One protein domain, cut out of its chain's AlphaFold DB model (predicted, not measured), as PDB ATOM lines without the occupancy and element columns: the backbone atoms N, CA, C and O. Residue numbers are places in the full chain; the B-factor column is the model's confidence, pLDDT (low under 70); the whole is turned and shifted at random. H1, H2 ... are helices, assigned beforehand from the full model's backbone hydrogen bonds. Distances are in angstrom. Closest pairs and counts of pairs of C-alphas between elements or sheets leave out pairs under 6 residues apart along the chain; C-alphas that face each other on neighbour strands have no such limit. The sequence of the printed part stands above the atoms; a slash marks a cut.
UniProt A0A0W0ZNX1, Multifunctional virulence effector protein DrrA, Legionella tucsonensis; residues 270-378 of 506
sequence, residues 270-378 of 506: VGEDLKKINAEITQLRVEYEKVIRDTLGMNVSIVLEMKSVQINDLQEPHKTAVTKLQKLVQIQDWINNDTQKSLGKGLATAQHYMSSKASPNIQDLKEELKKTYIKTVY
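AT A GLANCE: This is residues 270 to 378 of the 506 residues of the protein "Multifunctional virulence effector protein DrrA" of Legionella tucsonensis (UniProt A0A0W0ZNX1). Three long helices, H1, H4 and H6, form an up-and-down bundle, with H1 and H4 side by side along most of its length and H6 joining them over part of it. At the end where H4 finishes, H5 folds back as a hairpin onto H4 and also packs on the first residues of H1, while the short H2 and H3 pack on H4 near the opposite end, where it begins. The bundle is loosest between H4 and H6, which meet over residues 320 to 324 of H4 alone. The printed part has 109 residues with six named helices, H1 to H6 in order along the chain, and no named strand; the class is all helix. It is compact, with a radius of gyration of the C-alphas of 14.4 A, and its outline is elongated, spanning 41 by 25 by 23 A.

HOW THE PARTS SIT: H1, residues 270 to 295, runs opposite ways to H4, residues 318 to 341, at a shallow tilt of 24 degrees. They touch, and their closest C-alphas, those of Tyr 288 and Leu 325, are 6.0 A apart. H6, residues 362 to 377, touches H1 and runs the same way at a shallow tilt of 17 degrees; the closest C-alphas are those of Tyr 288 and Leu 369, 6.7 A apart. H6 also touches H4, running opposite ways at a shallow tilt of 26 degrees, with the C-alphas of Ala 321 and Thr 372 closest at 6.6 A. These three helices are the bundle, up and down in that each runs against the one before it in the chain. H4 is the hub and touches the five other helices. H2, residues 300 to 305, only just touches H1, with 3 pairs of C-alphas within 8 A, and is about perpendicular to it at 74 degrees; the closest are those of Glu 289 and Val 300, 6.2 A apart. H2 touches H4 as well, and the C-alphas of Leu 304 and Gln 326 are the closest at 6.0 A. H3, residues 308 to 312, touches H4 with the C-alphas of Ile 311 and Lys 319 closest at 5.7 A, and is apart from H1, H2 and H6. H5, residues 343 to 354, forms a helical hairpin with H4, opposite ways at a shallow tilt of 24 degrees, the C-alphas of Thr 339 and Gly 346 coming closest at 4.1 A. H5 touches residues 270 to 278 of H1 at a steep tilt of 48 degrees, with the C-alphas of Leu 274 and Leu 347 closest at 5.2 A. H5 and H6 touch only at the corner by their link, and only just, with 3 pairs of C-alphas within 8 A; the closest are those of Met 354 and Ile 362, 5.4 A apart. Each O i to N i+4 pair is within hydrogen-bond range in H1, H2, H3, H5 and H6, and 19 of 20 are in H4.

IN THESE COORDINATES: H1 begins at C-alpha 270, at (-67.890, 31.504, 59.144), and is 37.0 A from first to last C-alpha. The short H2 and H3 follow, and then H4, 35.2 A long, begins at C-alpha 318, at (-85.221, 62.700, 51.621). H5 is 16.4 A long. H6 is 23.1 A long and ends at C-alpha 377, at (-85.630, 61.142, 38.550).

THE WHOLE: The two C-alphas farthest apart, those of Lys 341 and Tyr 378, are 45.1 A apart. The printed part has no cut. The link from H5 to H6, of 7 residues, is short; the other links are tight. The mean pLDDT of the printed part is 93.3, and no printed residue is under 70.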
ATOM      1  N   VAL A 270     -67.248  30.491  58.281       94.06
ATOM      2  CA  VAL A 270     -67.890  31.504  59.144       94.06
ATOM      3  C   VAL A 270     -67.342  32.909  58.868       94.06
ATOM      4  O   VAL A 270     -68.101  33.862  58.687       94.06
ATOM      5  N   GLY A 271     -66.015  33.042  58.797       93.06
ATOM      6  CA  GLY A 271     -65.368  34.320  58.501       93.06
ATOM      7  C   GLY A 271     -65.589  34.796  57.061       93.06
ATOM      8  O   GLY A 271     -65.713  35.998  56.830       93.06
ATOM      9  N   GLU A 272     -65.649  33.881  56.092       95.00
ATOM     10  CA  GLU A 272     -65.879  34.198  54.676       95.00
ATOM     11  C   GLU A 272     -67.315  34.676  54.433       95.00
ATOM     12  O   GLU A 272     -67.523  35.714  53.800       95.00
ATOM     13  N   ASP A 273     -68.296  33.982  55.008       94.81
ATOM     14  CA  ASP A 273     -69.713  34.332  54.923       94.81
ATOM     15  C   ASP A 273     -69.988  35.692  55.566       94.81
ATOM     16  O   ASP A 273     -70.664  36.538  54.972       94.81
ATOM     17  N   LEU A 274     -69.404  35.953  56.743       95.94
ATOM     18  CA  LEU A 274     -69.527  37.250  57.405       95.94
ATOM     19  C   LEU A 274     -68.937  38.372  56.544       95.94
ATOM     20  O   LEU A 274     -69.576  39.411  56.363       95.94
ATOM     21  N   LYS A 275     -67.741  38.168  55.973       95.62
ATOM     22  CA  LYS A 275     -67.112  39.142  55.063       95.62
ATOM     23  C   LYS A 275     -67.994  39.423  53.851       95.62
ATOM     24  O   LYS A 275     -68.172  40.586  53.494       95.62
ATOM     25  N   LYS A 276     -68.572  38.385  53.245       95.94
ATOM     26  CA  LYS A 276     -69.455  38.508  52.080       95.94
ATOM     27  C   LYS A 276     -70.708  39.327  52.396       95.94
ATOM     28  O   LYS A 276     -71.017  40.261  51.660       95.94
ATOM     29  N   ILE A 277     -71.399  39.020  53.496       95.19
ATOM     30  CA  ILE A 277     -72.603  39.763  53.903       95.19
ATOM     31  C   ILE A 277     -72.244  41.214  54.250       95.19
ATOM     32  O   ILE A 277     -72.914  42.145  53.803       95.19
ATOM     33  N   ASN A 278     -71.148  41.439  54.981       94.81
ATOM     34  CA  ASN A 278     -70.691  42.792  55.303       94.81
ATOM     35  C   ASN A 278     -70.336  43.611  54.060       94.81
ATOM     36  O   ASN A 278     -70.637  44.806  54.021       94.81
ATOM     37  N   ALA A 279     -69.739  42.995  53.038       95.25
ATOM     38  CA  ALA A 279     -69.471  43.660  51.766       95.25
ATOM     39  C   ALA A 279     -70.774  44.095  51.077       95.25
ATOM     40  O   ALA A 279     -70.867  45.219  50.590       95.25
ATOM     41  N   GLU A 280     -71.809  43.253  51.099       95.62
ATOM     42  CA  GLU A 280     -73.122  43.573  50.533       95.62
ATOM     43  C   GLU A 280     -73.819  44.730  51.266       95.62
ATOM     44  O   GLU A 280     -74.323  45.658  50.629       95.62
ATOM     45  N   ILE A 281     -73.799  44.722  52.602       95.81
ATOM     46  CA  ILE A 281     -74.358  45.806  53.425       95.81
ATOM     47  C   ILE A 281     -73.583  47.109  53.194       95.81
ATOM     48  O   ILE A 281     -74.184  48.175  53.053       95.81
ATOM     49  N   THR A 282     -72.253  47.028  53.109       95.75
ATOM     50  CA  THR A 282     -71.385  48.182  52.837       95.75
ATOM     51  C   THR A 282     -71.665  48.771  51.461       95.75
ATOM     52  O   THR A 282     -71.829  49.982  51.338       95.75
ATOM     53  N   GLN A 283     -71.794  47.924  50.438       94.94
ATOM     54  CA  GLN A 283     -72.144  48.360  49.092       94.94
ATOM     55  C   GLN A 283     -73.494  49.086  49.082       94.94
ATOM     56  O   GLN A 283     -73.605  50.182  48.538       94.94
ATOM     57  N   LEU A 284     -74.510  48.518  49.736       96.25
ATOM     58  CA  LEU A 284     -75.827  49.143  49.824       96.25
ATOM     59  C   LEU A 284     -75.774  50.498  50.541       96.25
ATOM     60  O   LEU A 284     -76.398  51.461  50.095       96.25
ATOM     61  N   ARG A 285     -74.997  50.598  51.624       97.31
ATOM     62  CA  ARG A 285     -74.759  51.862  52.326       97.31
ATOM     63  C   ARG A 285     -74.141  52.909  51.397       97.31
ATOM     64  O   ARG A 285     -74.674  54.012  51.316       97.31
ATOM     65  N   VAL A 286     -73.077  52.566  50.667       95.38
ATOM     66  CA  VAL A 286     -72.423  53.472  49.702       95.38
ATOM     67  C   VAL A 286     -73.414  53.953  48.639       95.38
ATOM     68  O   VAL A 286     -73.399  55.121  48.251       95.38
ATOM     69  N   GLU A 287     -74.320  53.090  48.183       94.06
ATOM     70  CA  GLU A 287     -75.345  53.488  47.220       94.06
ATOM     71  C   GLU A 287     -76.372  54.469  47.807       94.06
ATOM     72  O   GLU A 287     -76.733  55.436  47.130       94.06
ATOM     73  N   TYR A 288     -76.791  54.289  49.063       96.69
ATOM     74  CA  TYR A 288     -77.608  55.281  49.774       96.69
ATOM     75  C   TYR A 288     -76.873  56.615  49.933       96.69
ATOM     76  O   TYR A 288     -77.445  57.666  49.636       96.69
ATOM     77  N   GLU A 289     -75.606  56.588  50.352       96.44
ATOM     78  CA  GLU A 289     -74.771  57.788  50.472       96.44
ATOM     79  C   GLU A 289     -74.665  58.526  49.128       96.44
ATOM     80  O   GLU A 289     -74.816  59.749  49.082       96.44
ATOM     81  N   LYS A 290     -74.497  57.791  48.018       92.75
ATOM     82  CA  LYS A 290     -74.460  58.351  46.660       92.75
ATOM     83  C   LYS A 290     -75.783  59.013  46.277       92.75
ATOM     84  O   LYS A 290     -75.769  60.131  45.771       92.75
ATOM     85  N   VAL A 291     -76.927  58.372  46.535       92.19
ATOM     86  CA  VAL A 291     -78.247  58.975  46.261       92.19
ATOM     87  C   VAL A 291     -78.444  60.248  47.089       92.19
ATOM     88  O   VAL A 291     -78.839  61.280  46.548       92.19
ATOM     89  N   ILE A 292     -78.113  60.213  48.379       95.00
ATOM     90  CA  ILE A 292     -78.253  61.357  49.289       95.00
ATOM     91  C   ILE A 292     -77.375  62.533  48.849       95.00
ATOM     92  O   ILE A 292     -77.854  63.664  48.766       95.00
ATOM     93  N   ARG A 293     -76.112  62.272  48.510       94.94
ATOM     94  CA  ARG A 293     -75.166  63.309  48.095       94.94
ATOM     95  C   ARG A 293     -75.452  63.829  46.691       94.94
ATOM     96  O   ARG A 293     -75.678  65.021  46.509       94.94
ATOM     97  N   ASP A 294     -75.446  62.938  45.706       88.56
ATOM     98  CA  ASP A 294     -75.399  63.316  44.291       88.56
ATOM     99  C   ASP A 294     -76.792  63.654  43.752       88.56
ATOM    100  O   ASP A 294     -76.923  64.405  42.787       88.56
ATOM    101  N   THR A 295     -77.841  63.084  44.356       86.38
ATOM    102  CA  THR A 295     -79.211  63.201  43.839       86.38
ATOM    103  C   THR A 295     -80.105  64.066  44.719       86.38
ATOM    104  O   THR A 295     -80.886  64.855  44.192       86.38
ATOM    105  N   LEU A 296     -79.987  63.948  46.045       89.75
ATOM    106  CA  LEU A 296     -80.770  64.746  46.996       89.75
ATOM    107  C   LEU A 296     -80.057  66.027  47.447       89.75
ATOM    108  O   LEU A 296     -80.697  66.881  48.063       89.75
ATOM    109  N   GLY A 297     -78.766  66.178  47.126       93.19
ATOM    110  CA  GLY A 297     -77.978  67.374  47.431       93.19
ATOM    111  C   GLY A 297     -77.688  67.561  48.921       93.19
ATOM    112  O   GLY A 297     -77.517  68.690  49.376       93.19
ATOM    113  N   MET A 298     -77.674  66.478  49.698       95.38
ATOM    114  CA  MET A 298     -77.484  66.511  51.148       95.38
ATOM    115  C   MET A 298     -76.062  66.107  51.539       95.38
ATOM    116  O   MET A 298     -75.443  65.239  50.925       95.38
ATOM    117  N   ASN A 299     -75.547  66.699  52.617       96.38
ATOM    118  CA  ASN A 299     -74.271  66.288  53.193       96.38
ATOM    119  C   ASN A 299     -74.457  65.013  54.033       96.38
ATOM    120  O   ASN A 299     -75.165  65.032  55.039       96.38
ATOM    121  N   VAL A 300     -73.797  63.923  53.634       95.62
ATOM    122  CA  VAL A 300     -73.901  62.609  54.293       95.62
ATOM    123  C   VAL A 300     -73.495  62.662  55.770       95.62
ATOM    124  O   VAL A 300     -74.181  62.072  56.597       95.62
ATOM    125  N   SER A 301     -72.439  63.398  56.129       95.75
ATOM    126  CA  SER A 301     -71.991  63.514  57.523       95.75
ATOM    127  C   SER A 301     -73.054  64.170  58.403       95.75
ATOM    128  O   SER A 301     -73.371  63.650  59.465       95.75
ATOM    129  N   ILE A 302     -73.679  65.251  57.922       95.62
ATOM    130  CA  ILE A 302     -74.782  65.910  58.642       95.62
ATOM    131  C   ILE A 302     -75.959  64.947  58.799       95.62
ATOM    132  O   ILE A 302     -76.541  64.842  59.873       95.62
ATOM    133  N   VAL A 303     -76.296  64.227  57.729       94.88
ATOM    134  CA  VAL A 303     -77.404  63.269  57.690       94.88
ATOM    135  C   VAL A 303     -77.259  62.152  58.716       94.88
ATOM    136  O   VAL A 303     -78.233  61.800  59.380       94.88
ATOM    137  N   LEU A 304     -76.058  61.600  58.863       96.19
ATOM    138  CA  LEU A 304     -75.793  60.540  59.834       96.19
ATOM    139  C   LEU A 304     -75.968  61.015  61.284       96.19
ATOM    140  O   LEU A 304     -76.313  60.210  62.142       96.19
ATOM    141  N   GLU A 305     -75.822  62.315  61.540       96.50
ATOM    142  CA  GLU A 305     -75.989  62.929  62.863       96.50
ATOM    143  C   GLU A 305     -77.403  63.490  63.115       96.50
ATOM    144  O   GLU A 305     -77.714  63.921  64.230       96.50
ATOM    145  N   MET A 306     -78.286  63.493  62.106       97.06
ATOM    146  CA  MET A 306     -79.645  64.026  62.251       97.06
ATOM    147  C   MET A 306     -80.453  63.233  63.284       97.06
ATOM    148  O   MET A 306     -80.536  62.006  63.242       97.06
ATOM    149  N   LYS A 307     -81.134  63.954  64.176       96.56
ATOM    150  CA  LYS A 307     -82.073  63.379  65.149       96.56
ATOM    151  C   LYS A 307     -83.430  63.108  64.504       96.56
ATOM    152  O   LYS A 307     -83.831  63.799  63.570       96.56
ATOM    153  N   SER A 308     -84.208  62.200  65.094       93.06
ATOM    154  CA  SER A 308     -85.536  61.806  64.594       93.06
ATOM    155  C   SER A 308     -86.483  62.983  64.332       93.06
ATOM    156  O   SER A 308     -87.249  62.944  63.377       93.06
ATOM    157  N   VAL A 309     -86.420  64.044  65.147       94.69
ATOM    158  CA  VAL A 309     -87.225  65.264  64.941       94.69
ATOM    159  C   VAL A 309     -86.850  65.953  63.626       94.69
ATOM    160  O   VAL A 309     -87.722  66.214  62.812       94.69
ATOM    161  N   GLN A 310     -85.553  66.141  63.366       95.56
ATOM    162  CA  GLN A 310     -85.060  66.773  62.138       95.56
ATOM    163  C   GLN A 310     -85.357  65.917  60.900       95.56
ATOM    164  O   GLN A 310     -85.627  66.445  59.827       95.56
ATOM    165  N   ILE A 311     -85.319  64.588  61.043       94.31
ATOM    166  CA  ILE A 311     -85.665  63.651  59.966       94.31
ATOM    167  C   ILE A 311     -87.159  63.725  59.642       94.31
ATOM    168  O   ILE A 311     -87.543  63.633  58.479       94.31
ATOM    169  N   ASN A 312     -88.016  63.907  60.650       93.12
ATOM    170  CA  ASN A 312     -89.459  64.011  60.447       93.12
ATOM    171  C   ASN A 312     -89.885  65.272  59.689       93.12
ATOM    172  O   ASN A 312     -90.935  65.232  59.049       93.12
ATOM    173  N   ASP A 313     -89.067  66.325  59.718       94.94
ATOM    174  CA  ASP A 313     -89.296  67.566  58.973       94.94
ATOM    175  C   ASP A 313     -88.891  67.456  57.488       94.94
ATOM    176  O   ASP A 313     -89.278  68.291  56.665       94.94
ATOM    177  N   LEU A 314     -88.130  66.418  57.113       93.06
ATOM    178  CA  LEU A 314     -87.765  66.164  55.721       93.06
ATOM    179  C   LEU A 314     -88.985  65.716  54.904       93.06
ATOM    180  O   LEU A 314     -89.819  64.933  55.356       93.06
ATOM    181  N   GLN A 315     -89.048  66.175  53.656       90.81
ATOM    182  CA  GLN A 315     -90.023  65.692  52.679       90.81
ATOM    183  C   GLN A 315     -89.556  64.377  52.047       90.81
ATOM    184  O   GLN A 315     -88.368  64.054  52.048       90.81
ATOM    185  N   GLU A 316     -90.482  63.621  51.464       87.69
ATOM    186  CA  GLU A 316     -90.104  62.477  50.633       87.69
ATOM    187  C   GLU A 316     -89.483  62.953  49.307       87.69
ATOM    188  O   GLU A 316     -89.988  63.905  48.704       87.69
ATOM    189  N   PRO A 317     -88.424  62.292  48.800       90.62
ATOM    190  CA  PRO A 317     -87.848  61.030  49.283       90.62
ATOM    191  C   PRO A 317     -86.689  61.180  50.298       90.62
ATOM    192  O   PRO A 317     -86.101  60.174  50.702       90.62
ATOM    193  N   HIS A 318     -86.337  62.408  50.707       93.19
ATOM    194  CA  HIS A 318     -85.221  62.700  51.621       93.19
ATOM    195  C   HIS A 318     -85.375  61.998  52.965       93.19
ATOM    196  O   HIS A 318     -84.437  61.351  53.427       93.19
ATOM    197  N   LYS A 319     -86.569  62.066  53.562       94.56
ATOM    198  CA  LYS A 319     -86.869  61.395  54.830       94.56
ATOM    199  C   LYS A 319     -86.573  59.897  54.773       94.56
ATOM    200  O   LYS A 319     -85.852  59.382  55.636       94.56
ATOM    201  N   THR A 320     -87.090  59.202  53.758       93.31
ATOM    202  CA  THR A 320     -86.853  57.765  53.582       93.31
ATOM    203  C   THR A 320     -85.367  57.469  53.406       93.31
ATOM    204  O   THR A 320     -84.831  56.647  54.146       93.31
ATOM    205  N   ALA A 321     -84.676  58.179  52.508       95.25
ATOM    206  CA  ALA A 321     -83.256  57.950  52.238       95.25
ATOM    207  C   ALA A 321     -82.392  58.059  53.506       95.25
ATOM    208  O   ALA A 321     -81.614  57.153  53.805       95.25
ATOM    209  N   VAL A 322     -82.582  59.130  54.286       97.06
ATOM    210  CA  VAL A 322     -81.874  59.349  55.557       97.06
ATOM    211  C   VAL A 322     -82.172  58.241  56.559       97.06
ATOM    212  O   VAL A 322     -81.250  57.647  57.116       97.06
ATOM    213  N   THR A 323     -83.454  57.923  56.753       96.50
ATOM    214  CA  THR A 323     -83.890  56.897  57.710       96.50
ATOM    215  C   THR A 323     -83.263  55.540  57.392       96.50
ATOM    216  O   THR A 323     -82.791  54.838  58.286       96.50
ATOM    217  N   LYS A 324     -83.248  55.151  56.111       96.94
ATOM    218  CA  LYS A 324     -82.693  53.863  55.683       96.94
ATOM    219  C   LYS A 324     -81.165  53.839  55.752       96.94
ATOM    220  O   LYS A 324     -80.620  52.825  56.185       96.94
ATOM    221  N   LEU A 325     -80.478  54.940  55.425       97.69
ATOM    222  CA  LEU A 325     -79.025  55.043  55.600       97.69
ATOM    223  C   LEU A 325     -78.624  54.894  57.075       97.69
ATOM    224  O   LEU A 325     -77.767  54.071  57.392       97.69
ATOM    225  N   GLN A 326     -79.270  55.631  57.986       97.44
ATOM    226  CA  GLN A 326     -78.997  55.506  59.424       97.44
ATOM    227  C   GLN A 326     -79.274  54.085  59.928       97.44
ATOM    228  O   GLN A 326     -78.529  53.559  60.754       97.44
ATOM    229  N   LYS A 327     -80.308  53.425  59.391       96.69
ATOM    230  CA  LYS A 327     -80.595  52.030  59.726       96.69
ATOM    231  C   LYS A 327     -79.491  51.075  59.265       96.69
ATOM    232  O   LYS A 327     -79.150  50.170  60.018       96.69
ATOM    233  N   LEU A 328     -78.924  51.271  58.073       97.44
ATOM    234  CA  LEU A 328     -77.792  50.471  57.585       97.44
ATOM    235  C   LEU A 328     -76.555  50.638  58.466       97.44
ATOM    236  O   LEU A 328     -75.927  49.640  58.806       97.44
ATOM    237  N   VAL A 329     -76.242  51.870  58.879       96.81
ATOM    238  CA  VAL A 329     -75.134  52.135  59.814       96.81
ATOM    239  C   VAL A 329     -75.369  51.421  61.143       96.81
ATOM    240  O   VAL A 329     -74.504  50.683  61.599       96.81
ATOM    241  N   GLN A 330     -76.575  51.529  61.704       96.38
ATOM    242  CA  GLN A 330     -76.936  50.818  62.930       96.38
ATOM    243  C   GLN A 330     -76.786  49.291  62.792       96.38
ATOM    244  O   GLN A 330     -76.297  48.638  63.711       96.38
ATOM    245  N   ILE A 331     -77.192  48.713  61.654       96.69
ATOM    246  CA  ILE A 331     -77.014  47.280  61.377       96.69
ATOM    247  C   ILE A 331     -75.522  46.916  61.347       96.69
ATOM    248  O   ILE A 331     -75.134  45.929  61.972       96.69
ATOM    249  N   GLN A 332     -74.685  47.706  60.669       96.38
ATOM    250  CA  GLN A 332     -73.235  47.485  60.640       96.38
ATOM    251  C   GLN A 332     -72.620  47.557  62.042       96.38
ATOM    252  O   GLN A 332     -71.820  46.695  62.399       96.38
ATOM    253  N   ASP A 333     -73.026  48.529  62.858       96.62
ATOM    254  CA  ASP A 333     -72.544  48.668  64.233       96.62
ATOM    255  C   ASP A 333     -72.929  47.461  65.093       96.62
ATOM    256  O   ASP A 333     -72.107  46.953  65.854       96.62
ATOM    257  N   TRP A 334     -74.156  46.951  64.956       97.00
ATOM    258  CA  TRP A 334     -74.583  45.733  65.646       97.00
ATOM    259  C   TRP A 334     -73.758  44.514  65.235       97.00
ATOM    260  O   TRP A 334     -73.271  43.796  66.109       97.00
ATOM    261  N   ILE A 335     -73.529  44.322  63.934       95.94
ATOM    262  CA  ILE A 335     -72.682  43.232  63.434       95.94
ATOM    263  C   ILE A 335     -71.256  43.364  63.984       95.94
ATOM    264  O   ILE A 335     -70.695  42.377  64.458       95.94
ATOM    265  N   ASN A 336     -70.674  44.565  63.969       95.56
ATOM    266  CA  ASN A 336     -69.322  44.813  64.472       95.56
ATOM    267  C   ASN A 336     -69.212  44.542  65.979       95.56
ATOM    268  O   ASN A 336     -68.300  43.840  66.413       95.56
ATOM    269  N   ASN A 337     -70.164  45.039  66.771       95.62
ATOM    270  CA  ASN A 337     -70.198  44.835  68.220       95.62
ATOM    271  C   ASN A 337     -70.349  43.354  68.592       95.62
ATOM    272  O   ASN A 337     -69.722  42.884  69.542       95.62
ATOM    273  N   ASP A 338     -71.162  42.596  67.856       94.25
ATOM    274  CA  ASP A 338     -71.292  41.159  68.093       94.25
ATOM    275  C   ASP A 338     -70.083  40.374  67.580       94.25
ATOM    276  O   ASP A 338     -69.651  39.437  68.250       94.25
ATOM    277  N   THR A 339     -69.466  40.807  66.478       93.56
ATOM    278  CA  THR A 339     -68.204  40.245  65.968       93.56
ATOM    279  C   THR A 339     -67.068  40.393  66.979       93.56
ATOM    280  O   THR A 339     -66.296  39.454  67.162       93.56
ATOM    281  N   GLN A 340     -66.992  41.529  67.685       92.12
ATOM    282  CA  GLN A 340     -66.021  41.736  68.769       92.12
ATOM    283  C   GLN A 340     -66.191  40.734  69.916       92.12
ATOM    284  O   GLN A 340     -65.209  40.373  70.558       92.12
ATOM    285  N   LYS A 341     -67.419  40.268  70.177       89.94
ATOM    286  CA  LYS A 341     -67.675  39.212  71.168       89.94
ATOM    287  C   LYS A 341     -67.329  37.829  70.612       89.94
ATOM    288  O   LYS A 341     -66.819  36.989  71.341       89.94
ATOM    289  N   SER A 342     -67.700  37.560  69.360       90.62
ATOM    290  CA  SER A 342     -67.465  36.295  68.658       90.62
ATOM    291  C   SER A 342     -67.844  36.434  67.180       90.62
ATOM    292  O   SER A 342     -68.928  36.927  66.861       90.62
ATOM    293  N   LEU A 343     -67.011  35.913  66.271       90.81
ATOM    294  CA  LEU A 343     -67.319  35.867  64.833       90.81
ATOM    295  C   LEU A 343     -68.654  35.166  64.543       90.81
ATOM    296  O   LEU A 343     -69.413  35.610  63.685       90.81
ATOM    297  N   GLY A 344     -68.974  34.122  65.308       89.12
ATOM    298  CA  GLY A 344     -70.244  33.412  65.216       89.12
ATOM    299  C   GLY A 344     -71.458  34.291  65.522       89.12
ATOM    300  O   GLY A 344     -72.443  34.258  64.787       89.12
ATOM    301  N   LYS A 345     -71.369  35.133  66.562       90.81
ATOM    302  CA  LYS A 345     -72.436  36.089  66.903       90.81
ATOM    303  C   LYS A 345     -72.582  37.163  65.827       90.81
ATOM    304  O   LYS A 345     -73.700  37.458  65.417       90.81
ATOM    305  N   GLY A 346     -71.463  37.684  65.322       94.00
ATOM    306  CA  GLY A 346     -71.457  38.610  64.189       94.00
ATOM    307  C   GLY A 346     -72.167  38.038  62.959       94.00
ATOM    308  O   GLY A 346     -73.029  38.700  62.380       94.00
ATOM    309  N   LEU A 347     -71.868  36.783  62.600       94.88
ATOM    310  CA  LEU A 347     -72.516  36.096  61.481       94.88
ATOM    311  C   LEU A 347     -74.013  35.870  61.720       94.88
ATOM    312  O   LEU A 347     -74.803  36.124  60.815       94.88
ATOM    313  N   ALA A 348     -74.417  35.453  62.921       92.12
ATOM    314  CA  ALA A 348     -75.829  35.278  63.261       92.12
ATOM    315  C   ALA A 348     -76.622  36.587  63.096       92.12
ATOM    316  O   ALA A 348     -77.677  36.606  62.457       92.12
ATOM    317  N   THR A 349     -76.082  37.701  63.604       93.94
ATOM    318  CA  THR A 349     -76.682  39.035  63.458       93.94
ATOM    319  C   THR A 349     -76.742  39.458  61.988       93.94
ATOM    320  O   THR A 349     -77.779  39.935  61.522       93.94
ATOM    321  N   ALA A 350     -75.680  39.219  61.215       94.06
ATOM    322  CA  ALA A 350     -75.655  39.511  59.783       94.06
ATOM    323  C   ALA A 350     -76.714  38.697  59.008       94.06
ATOM    324  O   ALA A 350     -77.491  39.257  58.232       94.06
ATOM    325  N   GLN A 351     -76.815  37.390  59.268       93.19
ATOM    326  CA  GLN A 351     -77.812  36.506  58.656       93.19
ATOM    327  C   GLN A 351     -79.248  36.889  59.030       93.19
ATOM    328  O   GLN A 351     -80.135  36.812  58.178       93.19
ATOM    329  N   HIS A 352     -79.491  37.352  60.263       93.31
ATOM    330  CA  HIS A 352     -80.807  37.845  60.671       93.31
ATOM    331  C   HIS A 352     -81.293  38.969  59.748       93.31
ATOM    332  O   HIS A 352     -82.402  38.873  59.220       93.31
ATOM    333  N   TYR A 353     -80.453  39.975  59.476       93.56
ATOM    334  CA  TYR A 353     -80.807  41.090  58.588       93.56
ATOM    335  C   TYR A 353     -80.869  40.713  57.109       93.56
ATOM    336  O   TYR A 353     -81.579  41.370  56.351       93.56
ATOM    337  N   MET A 354     -80.184  39.647  56.692       91.81
ATOM    338  CA  MET A 354     -80.349  39.071  55.352       91.81
ATOM    339  C   MET A 354     -81.655  38.279  55.205       91.81
ATOM    340  O   MET A 354     -82.135  38.084  54.090       91.81
ATOM    341  N   SER A 355     -82.238  37.815  56.313       89.81
ATOM    342  CA  SER A 355     -83.464  37.021  56.311       89.81
ATOM    343  C   SER A 355     -84.725  37.887  56.258       89.81
ATOM    344  O   SER A 355     -84.766  38.997  56.786       89.81
ATOM    345  N   SER A 356     -85.817  37.325  55.737       84.38
ATOM    346  CA  SER A 356     -87.135  37.972  55.737       84.38
ATOM    347  C   SER A 356     -87.762  38.132  57.130       84.38
ATOM    348  O   SER A 356     -88.839  38.709  57.247       84.38
ATOM    349  N   LYS A 357     -87.132  37.596  58.189       85.12
ATOM    350  CA  LYS A 357     -87.609  37.722  59.576       85.12
ATOM    351  C   LYS A 357     -87.292  39.097  60.173       85.12
ATOM    352  O   LYS A 357     -87.966  39.511  61.114       85.12
ATOM    353  N   ALA A 358     -86.273  39.790  59.663       86.06
ATOM    354  CA  ALA A 358     -85.939  41.142  60.094       86.06
ATOM    355  C   ALA A 358     -86.851  42.178  59.422       86.06
ATOM    356  O   ALA A 358     -87.247  42.017  58.267       86.06
ATOM    357  N   SER A 359     -87.142  43.273  60.130       83.06
ATOM    358  CA  SER A 359     -87.866  44.419  59.573       83.06
ATOM    359  C   SER A 359     -87.179  45.742  59.949       83.06
ATOM    360  O   SER A 359     -87.088  46.068  61.138       83.06
ATOM    361  N   PRO A 360     -86.683  46.520  58.967       87.06
ATOM    362  CA  PRO A 360     -86.481  46.122  57.568       87.06
ATOM    363  C   PRO A 360     -85.337  45.100  57.436       87.06
ATOM    364  O   PRO A 360     -84.357  45.170  58.185       87.06
ATOM    365  N   ASN A 361     -85.435  44.189  56.468       93.00
ATOM    366  CA  ASN A 361     -84.309  43.344  56.050       93.00
ATOM    367  C   ASN A 361     -83.498  44.010  54.914       93.00
ATOM    368  O   ASN A 361     -83.920  45.018  54.342       93.00
ATOM    369  N   ILE A 362     -82.325  43.467  54.571       94.31
ATOM    370  CA  ILE A 362     -81.445  44.033  53.530       94.31
ATOM    371  C   ILE A 362     -82.128  44.082  52.155       94.31
ATOM    372  O   ILE A 362     -81.929  45.045  51.414       94.31
ATOM    373  N   GLN A 363     -82.969  43.103  51.816       92.06
ATOM    374  CA  GLN A 363     -83.699  43.111  50.549       92.06
ATOM    375  C   GLN A 363     -84.749  44.231  50.507       92.06
ATOM    376  O   GLN A 363     -84.843  44.930  49.498       92.06
ATOM    377  N   ASP A 364     -85.464  44.476  51.607       91.50
ATOM    378  CA  ASP A 364     -86.384  45.612  51.727       91.50
ATOM    379  C   ASP A 364     -85.628  46.930  51.538       91.50
ATOM    380  O   ASP A 364     -86.076  47.817  50.816       91.50
ATOM    381  N   LEU A 365     -84.447  47.061  52.151       94.69
ATOM    382  CA  LEU A 365     -83.618  48.262  52.036       94.69
ATOM    383  C   LEU A 365     -83.132  48.499  50.600       94.69
ATOM    384  O   LEU A 365     -83.073  49.656  50.175       94.69
ATOM    385  N   LYS A 366     -82.827  47.441  49.838       93.31
ATOM    386  CA  LYS A 366     -82.503  47.539  48.403       93.31
ATOM    387  C   LYS A 366     -83.695  48.000  47.576       93.31
ATOM    388  O   LYS A 366     -83.546  48.867  46.716       93.31
ATOM    389  N   GLU A 367     -84.873  47.434  47.818       89.62
ATOM    390  CA  GLU A 367     -86.080  47.828  47.093       89.62
ATOM    391  C   GLU A 367     -86.482  49.271  47.420       89.62
ATOM    392  O   GLU A 367     -86.783  50.047  46.513       89.62
ATOM    393  N   GLU A 368     -86.385  49.685  48.683       91.38
ATOM    394  CA  GLU A 368     -86.614  51.076  49.080       91.38
ATOM    395  C   GLU A 368     -85.619  52.038  48.424       91.38
ATOM    396  O   GLU A 368     -86.035  53.074  47.907       91.38
ATOM    397  N   LEU A 369     -84.337  51.671  48.309       93.19
ATOM    398  CA  LEU A 369     -83.346  52.494  47.609       93.19
ATOM    399  C   LEU A 369     -83.745  52.741  46.150       93.19
ATOM    400  O   LEU A 369     -83.659  53.871  45.658       93.19
ATOM    401  N   LYS A 370     -84.204  51.696  45.449       89.88
ATOM    402  CA  LYS A 370     -84.676  51.818  44.063       89.88
ATOM    403  C   LYS A 370     -85.853  52.781  43.974       89.88
ATOM    404  O   LYS A 370     -85.845  53.659  43.110       89.88
ATOM    405  N   LYS A 371     -86.838  52.657  44.868       88.19
ATOM    406  CA  LYS A 371     -88.013  53.542  44.913       88.19
ATOM    407  C   LYS A 371     -87.617  54.989  45.200       88.19
ATOM    408  O   LYS A 371     -88.044  55.885  44.471       88.19
ATOM    409  N   THR A 372     -86.764  55.211  46.203       90.25
ATOM    410  CA  THR A 372     -86.188  56.519  46.537       90.25
ATOM    411  C   THR A 372     -85.527  57.131  45.309       90.25
ATOM    412  O   THR A 372     -85.871  58.248  44.934       90.25
ATOM    413  N   TYR A 373     -84.649  56.393  44.627       91.12
ATOM    414  CA  TYR A 373     -83.987  56.879  43.420       91.12
ATOM    415  C   TYR A 373     -84.988  57.207  42.302       91.12
ATOM    416  O   TYR A 373     -84.932  58.302  41.746       91.12
ATOM    417  N   ILE A 374     -85.957  56.332  42.006       89.75
ATOM    418  CA  ILE A 374     -86.974  56.612  40.978       89.75
ATOM    419  C   ILE A 374     -87.755  57.894  41.296       89.75
ATOM    420  O   ILE A 374     -87.960  58.712  40.402       89.75
ATOM    421  N   LYS A 375     -88.103  58.139  42.563       88.12
ATOM    422  CA  LYS A 375     -88.790  59.367  42.990       88.12
ATOM    423  C   LYS A 375     -87.989  60.644  42.712       88.12
ATOM    424  O   LYS A 375     -88.584  61.698  42.503       88.12
ATOM    425  N   THR A 376     -86.658  60.561  42.670       86.06
ATOM    426  CA  THR A 376     -85.795  61.714  42.352       86.06
ATOM    427  C   THR A 376     -85.665  62.013  40.862       86.06
ATOM    428  O   THR A 376     -85.447  63.163  40.483       86.06
ATOM    429  N   VAL A 377     -85.754  60.991  40.009       87.12
ATOM    430  CA  VAL A 377     -85.630  61.142  38.550       87.12
ATOM    431  C   VAL A 377     -86.995  61.289  37.881       87.12
ATOM    432  O   VAL A 377     -87.091  61.868  36.808       87.12
ATOM    433  N   TYR A 378     -88.051  60.829  38.552       88.38
ATOM    434  CA  TYR A 378     -89.445  60.964  38.164       88.38
ATOM    435  C   TYR A 378     -90.245  61.445  39.382       88.38
ATOM    436  O   TYR A 378     -90.818  60.654  40.127       88.38
TER     437      TYR A 378